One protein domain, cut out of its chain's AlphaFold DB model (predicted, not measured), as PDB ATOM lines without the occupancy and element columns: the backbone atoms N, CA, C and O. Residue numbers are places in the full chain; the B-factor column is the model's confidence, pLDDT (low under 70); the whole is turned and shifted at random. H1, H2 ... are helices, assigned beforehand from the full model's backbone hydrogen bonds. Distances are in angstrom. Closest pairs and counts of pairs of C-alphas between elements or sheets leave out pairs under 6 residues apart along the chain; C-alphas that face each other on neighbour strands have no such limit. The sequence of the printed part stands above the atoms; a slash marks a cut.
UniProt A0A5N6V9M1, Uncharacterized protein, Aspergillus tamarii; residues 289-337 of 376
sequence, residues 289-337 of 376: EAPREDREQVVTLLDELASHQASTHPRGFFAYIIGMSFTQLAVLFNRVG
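AT A GLANCE: This is residues 289 to 337 of the 376 residues of an uncharacterized protein of Aspergillus tamarii (UniProt A0A5N6V9M1). Picture an open U: long helix H1 makes one arm, the chain turns at its far end through short H2, and the link after H2 folds back to H3, across an empty gap from H1. The printed part has 49 residues with three named helices, in the order H1, H2, H3, and no named strand; the class is all helix. It is loose, with a radius of gyration of the C-alphas of 12.7 A, and spans 38 by 19 by 13 A.

IN THESE COORDINATES: Find C-alpha 292 at (47.220, 27.168, -7.976); from there H1, residues 292 to 312, runs 30.2 A to C-alpha 312 at (21.609, 11.330, -6.079). Next comes H2, residues 318 to 321. H3, residues 326 to 335, runs 14.3 A to C-alpha 335 at (48.358, 9.232, -14.576).

HOW THE PARTS SIT: Look at Ala 310 and Tyr 320: their C-alphas, the closest of H1 and H2, are 6.3 A apart, and these helices are close but not clearly touching. H3 is apart from H1 and from H2. In H1 and H3 every O i to N i+4 pair is within hydrogen-bond range; H2 is too short for one.

THE WHOLE: The C-alphas of Glu 289 and Pro 314, the two farthest apart, are 38.0 A apart. Residues 289 to 305 and 322 to 337 stand free. Both links are tight, and the printed part has no cut. Residues 323, 324 and 326 have pLDDT under 70.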
ATOM      1  N   GLU A 289      49.122  25.759 -16.692       91.38
ATOM      2  CA  GLU A 289      49.329  27.211 -16.749       91.38
ATOM      3  C   GLU A 289      48.413  27.950 -15.757       91.38
ATOM      4  O   GLU A 289      48.651  29.120 -15.463       91.38
ATOM      5  N   ALA A 290      47.382  27.275 -15.233       88.25
ATOM      6  CA  ALA A 290      46.422  27.860 -14.310       88.25
ATOM      7  C   ALA A 290      47.053  28.163 -12.933       88.25
ATOM      8  O   ALA A 290      47.833  27.345 -12.408       88.25
ATOM      9  N   PRO A 291      46.684  29.299 -12.305       87.81
ATOM     10  CA  PRO A 291      47.004  29.586 -10.914       87.81
ATOM     11  C   PRO A 291      46.670  28.405 -10.004       87.81
ATOM     12  O   PRO A 291      45.799  27.575 -10.286       87.81
ATOM     13  N   ARG A 292      47.415  28.280  -8.909       82.69
ATOM     14  CA  ARG A 292      47.220  27.168  -7.976       82.69
ATOM     15  C   ARG A 292      45.834  27.240  -7.330       82.69
ATOM     16  O   ARG A 292      45.189  26.210  -7.177       82.69
ATOM     17  N   GLU A 293      45.389  28.446  -7.013       82.88
ATOM     18  CA  GLU A 293      44.096  28.748  -6.407       82.88
ATOM     19  C   GLU A 293      42.946  28.261  -7.298       82.88
ATOM     20  O   GLU A 293      42.051  27.561  -6.827       82.88
ATOM     21  N   ASP A 294      43.023  28.534  -8.602       84.25
ATOM     22  CA  ASP A 294      42.012  28.115  -9.576       84.25
ATOM     23  C   ASP A 294      41.961  26.588  -9.704       84.25
ATOM     24  O   ASP A 294      40.885  25.989  -9.756       84.25
ATOM     25  N   ARG A 295      43.123  25.922  -9.694       86.12
ATOM     26  CA  ARG A 295      43.193  24.452  -9.696       86.12
ATOM     27  C   ARG A 295      42.578  23.850  -8.436       86.12
ATOM     28  O   ARG A 295      41.829  22.881  -8.535       86.12
ATOM     29  N   GLU A 296      42.872  24.409  -7.265       80.12
ATOM     30  CA  GLU A 296      42.287  23.971  -5.991       80.12
ATOM     31  C   GLU A 296      40.767  24.192  -5.967       80.12
ATOM     32  O   GLU A 296      40.023  23.316  -5.516       80.12
ATOM     33  N   GLN A 297      40.287  25.305  -6.528       83.56
ATOM     34  CA  GLN A 297      38.860  25.569  -6.681       83.56
ATOM     35  C   GLN A 297      38.191  24.556  -7.618       83.56
ATOM     36  O   GLN A 297      37.137  24.025  -7.278       83.56
ATOM     37  N   VAL A 298      38.806  24.224  -8.759       86.50
ATOM     38  CA  VAL A 298      38.275  23.196  -9.671       86.50
ATOM     39  C   VAL A 298      38.240  21.823  -9.002       86.50
ATOM     40  O   VAL A 298      37.247  21.116  -9.138       86.50
ATOM     41  N   VAL A 299      39.275  21.444  -8.248       82.94
ATOM     42  CA  VAL A 299      39.276  20.176  -7.495       82.94
ATOM     43  C   VAL A 299      38.162  20.162  -6.449       82.94
ATOM     44  O   VAL A 299      37.478  19.153  -6.316       82.94
ATOM     45  N   THR A 300      37.940  21.279  -5.754       80.12
ATOM     46  CA  THR A 300      36.856  21.413  -4.767       80.12
ATOM     47  C   THR A 300      35.488  21.276  -5.434       80.12
ATOM     48  O   THR A 300      34.651  20.509  -4.971       80.12
ATOM     49  N   LEU A 301      35.280  21.933  -6.578       82.69
ATOM     50  CA  LEU A 301      34.043  21.815  -7.356       82.69
ATOM     51  C   LEU A 301      33.820  20.392  -7.884       82.69
ATOM     52  O   LEU A 301      32.688  19.914  -7.905       82.69
ATOM     53  N   LEU A 302      34.882  19.702  -8.307       84.38
ATOM     54  CA  LEU A 302      34.802  18.303  -8.733       84.38
ATOM     55  C   LEU A 302      34.450  17.371  -7.568       84.38
ATOM     56  O   LEU A 302      33.682  16.434  -7.769       84.38
ATOM     57  N   ASP A 303      34.975  17.631  -6.372       81.19
ATOM     58  CA  ASP A 303      34.671  16.865  -5.158       81.19
ATOM     59  C   ASP A 303      33.220  17.073  -4.697       81.19
ATOM     60  O   ASP A 303      32.503  16.110  -4.411       81.19
ATOM     61  N   GLU A 304      32.737  18.318  -4.720       83.19
ATOM     62  CA  GLU A 304      31.334  18.644  -4.447       83.19
ATOM     63  C   GLU A 304      30.398  18.013  -5.484       83.19
ATOM     64  O   GLU A 304      29.376  17.424  -5.124       83.19
ATOM     65  N   LEU A 305      30.760  18.066  -6.771       84.69
ATOM     66  CA  LEU A 305      29.988  17.437  -7.840       84.69
ATOM     67  C   LEU A 305      29.955  15.913  -7.687       84.69
ATOM     68  O   LEU A 305      28.893  15.310  -7.841       84.69
ATOM     69  N   ALA A 306      31.090  15.293  -7.367       83.38
ATOM     70  CA  ALA A 306      31.177  13.858  -7.119       83.38
ATOM     71  C   ALA A 306      30.333  13.454  -5.902       83.38
ATOM     72  O   ALA A 306      29.580  12.483  -5.970       83.38
ATOM     73  N   SER A 307      30.390  14.235  -4.821       80.81
ATOM     74  CA  SER A 307      29.577  14.030  -3.619       80.81
ATOM     75  C   SER A 307      28.085  14.158  -3.924       80.81
ATOM     76  O   SER A 307      27.289  13.305  -3.523       80.81
ATOM     77  N   HIS A 308      27.703  15.169  -4.705       85.00
ATOM     78  CA  HIS A 308      26.328  15.357  -5.147       85.00
ATOM     79  C   HIS A 308      25.855  14.180  -6.013       85.00
ATOM     80  O   HIS A 308      24.809  13.600  -5.734       85.00
ATOM     81  N   GLN A 309      26.642  13.765  -7.012       87.88
ATOM     82  CA  GLN A 309      26.330  12.602  -7.854       87.88
ATOM     83  C   GLN A 309      26.218  11.307  -7.044       87.88
ATOM     84  O   GLN A 309      25.317  10.511  -7.290       87.88
ATOM     85  N   ALA A 310      27.087  11.101  -6.056       86.12
ATOM     86  CA  ALA A 310      27.007   9.950  -5.165       86.12
ATOM     87  C   ALA A 310      25.734   9.982  -4.303       86.12
ATOM     88  O   ALA A 310      25.143   8.932  -4.048       86.12
ATOM     89  N   SER A 311      25.288  11.171  -3.883       85.12
ATOM     90  CA  SER A 311      24.062  11.340  -3.096       85.12
ATOM     91  C   SER A 311      22.784  11.115  -3.910       85.12
ATOM     92  O   SER A 311      21.832  10.537  -3.394       85.12
ATOM     93  N   THR A 312      22.768  11.508  -5.190       86.94
ATOM     94  CA  THR A 312      21.609  11.330  -6.079       86.94
ATOM     95  C   THR A 312      21.566   9.963  -6.755       86.94
ATOM     96  O   THR A 312      20.534   9.578  -7.304       86.94
ATOM     97  N   HIS A 313      22.665   9.209  -6.736       90.56
ATOM     98  CA  HIS A 313      22.706   7.895  -7.356       90.56
ATOM     99  C   HIS A 313      21.791   6.898  -6.614       90.56
ATOM    100  O   HIS A 313      21.860   6.801  -5.388       90.56
ATOM    101  N   PRO A 314      21.010   6.052  -7.317       90.25
ATOM    102  CA  PRO A 314      20.053   5.119  -6.697       90.25
ATOM    103  C   PRO A 314      20.679   4.067  -5.767       90.25
ATOM    104  O   PRO A 314      19.970   3.403  -5.020       90.25
ATOM    105  N   ARG A 315      22.008   3.897  -5.797       86.50
ATOM    106  CA  ARG A 315      22.746   3.018  -4.865       86.50
ATOM    107  C   ARG A 315      23.076   3.681  -3.519       86.50
ATOM    108  O   ARG A 315      23.564   2.993  -2.629       86.50
ATOM    109  N   GLY A 316      22.824   4.983  -3.380       83.19
ATOM    110  CA  GLY A 316      23.151   5.775  -2.199       83.19
ATOM    111  C   GLY A 316      24.641   6.106  -2.065       83.19
ATOM    112  O   GLY A 316      25.516   5.444  -2.630       83.19
ATOM    113  N   PHE A 317      24.929   7.129  -1.261       79.81
ATOM    114  CA  PHE A 317      26.274   7.672  -1.039       79.81
ATOM    115  C   PHE A 317      27.277   6.621  -0.517       79.81
ATOM    116  O   PHE A 317      28.432   6.582  -0.944       79.81
ATOM    117  N   PHE A 318      26.827   5.695   0.338       81.31
ATOM    118  CA  PHE A 318      27.670   4.654   0.943       81.31
ATOM    119  C   PHE A 318      28.326   3.703  -0.066       81.31
ATOM    120  O   PHE A 318      29.416   3.196   0.201       81.31
ATOM    121  N   ALA A 319      27.717   3.496  -1.238       80.62
ATOM    122  CA  ALA A 319      28.304   2.668  -2.291       80.62
ATOM    123  C   ALA A 319      29.595   3.279  -2.874       80.62
ATOM    124  O   ALA A 319      30.415   2.554  -3.435       80.62
ATOM    125  N   TYR A 320      29.783   4.594  -2.721       79.38
ATOM    126  CA  TYR A 320      30.917   5.342  -3.263       79.38
ATOM    127  C   TYR A 320      32.010   5.614  -2.226       79.38
ATOM    128  O   TYR A 320      33.185   5.610  -2.591       79.38
ATOM    129  N   ILE A 321      31.659   5.748  -0.938       76.25
ATOM    130  CA  ILE A 321      32.636   5.929   0.159       76.25
ATOM    131  C   ILE A 321      33.667   4.793   0.184       76.25
ATOM    132  O   ILE A 321      34.850   5.015   0.428       76.25
ATOM    133  N   ILE A 322      33.220   3.564  -0.070       73.75
ATOM    134  CA  ILE A 322      34.068   2.369   0.025       73.75
ATOM    135  C   ILE A 322      34.970   2.224  -1.221       73.75
ATOM    136  O   ILE A 322      35.953   1.486  -1.194       73.75
ATOM    137  N   GLY A 323      34.667   2.937  -2.314       65.25
ATOM    138  CA  GLY A 323      35.246   2.684  -3.635       65.25
ATOM    139  C   GLY A 323      36.492   3.490  -4.007       65.25
ATOM    140  O   GLY A 323      37.285   3.005  -4.812       65.25
ATOM    141  N   MET A 324      36.694   4.692  -3.457       66.75
ATOM    142  CA  MET A 324      37.849   5.526  -3.817       66.75
ATOM    143  C   MET A 324      38.448   6.249  -2.618       66.75
ATOM    144  O   MET A 324      37.913   7.231  -2.115       66.75
ATOM    145  N   SER A 325      39.627   5.795  -2.200       71.56
ATOM    146  CA  SER A 325      40.467   6.568  -1.283       71.56
ATOM    147  C   SER A 325      41.071   7.780  -2.003       71.56
ATOM    148  O   SER A 325      41.430   7.696  -3.180       71.56
ATOM    149  N   PHE A 326      41.272   8.895  -1.294       63.12
ATOM    150  CA  PHE A 326      41.944  10.091  -1.829       63.12
ATOM    151  C   PHE A 326      43.319   9.772  -2.452       63.12
ATOM    152  O   PHE A 326      43.719  10.353  -3.456       63.12
ATOM    153  N   THR A 327      44.020   8.772  -1.914       70.00
ATOM    154  CA  THR A 327      45.263   8.225  -2.473       70.00
ATOM    155  C   THR A 327      45.092   7.619  -3.866       70.00
ATOM    156  O   THR A 327      45.950   7.818  -4.721       70.00
ATOM    157  N   GLN A 328      43.988   6.918  -4.139       73.25
ATOM    158  CA  GLN A 328      43.697   6.389  -5.479       73.25
ATOM    159  C   GLN A 328      43.338   7.510  -6.457       73.25
ATOM    160  O   GLN A 328      43.751   7.459  -7.616       73.25
ATOM    161  N   LEU A 329      42.640   8.546  -5.983       71.75
ATOM    162  CA  LEU A 329      42.353   9.735  -6.781       71.75
ATOM    163  C   LEU A 329      43.652  10.455  -7.175       71.75
ATOM    164  O   LEU A 329      43.875  10.716  -8.352       71.75
ATOM    165  N   ALA A 330      44.569  10.680  -6.228       72.25
ATOM    166  CA  ALA A 330      45.867  11.299  -6.502       72.25
ATOM    167  C   ALA A 330      46.705  10.503  -7.525       72.25
ATOM    168  O   ALA A 330      47.353  11.087  -8.396       72.25
ATOM    169  N   VAL A 331      46.656   9.166  -7.474       74.62
ATOM    170  CA  VAL A 331      47.310   8.298  -8.469       74.62
ATOM    171  C   VAL A 331      46.685   8.456  -9.858       74.62
ATOM    172  O   VAL A 331      47.413   8.492 -10.850       74.62
ATOM    173  N   LEU A 332      45.356   8.571  -9.948       75.00
ATOM    174  CA  LEU A 332      44.667   8.804 -11.219       75.00
ATOM    175  C   LEU A 332      45.027  10.164 -11.812       75.00
ATOM    176  O   LEU A 332      45.338  10.224 -12.998       75.00
ATOM    177  N   PHE A 333      45.080  11.213 -10.991       77.94
ATOM    178  CA  PHE A 333      45.518  12.545 -11.410       77.94
ATOM    179  C   PHE A 333      46.950  12.511 -11.965       77.94
ATOM    180  O   PHE A 333      47.178  12.947 -13.095       77.94
ATOM    181  N   ASN A 334      47.886  11.873 -11.255       76.62
ATOM    182  CA  ASN A 334      49.260  11.716 -11.742       76.62
ATOM    183  C   ASN A 334      49.332  10.952 -13.077       76.62
ATOM    184  O   ASN A 334      50.166  11.270 -13.923       76.62
ATOM    185  N   ARG A 335      48.437   9.980 -13.309       74.75
ATOM    186  CA  ARG A 335      48.358   9.232 -14.576       74.75
ATOM    187  C   ARG A 335      47.942  10.089 -15.769       74.75
ATOM    188  O   ARG A 335      48.411   9.826 -16.872       74.75
ATOM    189  N   VAL A 336      47.090  11.094 -15.566       77.50
ATOM    190  CA  VAL A 336      46.677  12.037 -16.626       77.50
ATOM    191  C   VAL A 336      47.659  13.204 -16.796       77.50
ATOM    192  O   VAL A 336      47.402  14.123 -17.570       77.50
ATOM    193  N   GLY A 337      48.796  13.174 -16.092       74.50
ATOM    194  CA  GLY A 337      49.770  14.265 -16.083       74.50
ATOM    195  C   GLY A 337      49.331  15.459 -15.235       74.50
ATOM    196  O   GLY A 337      49.870  16.552 -15.396       74.50
TER     197      GLY A 337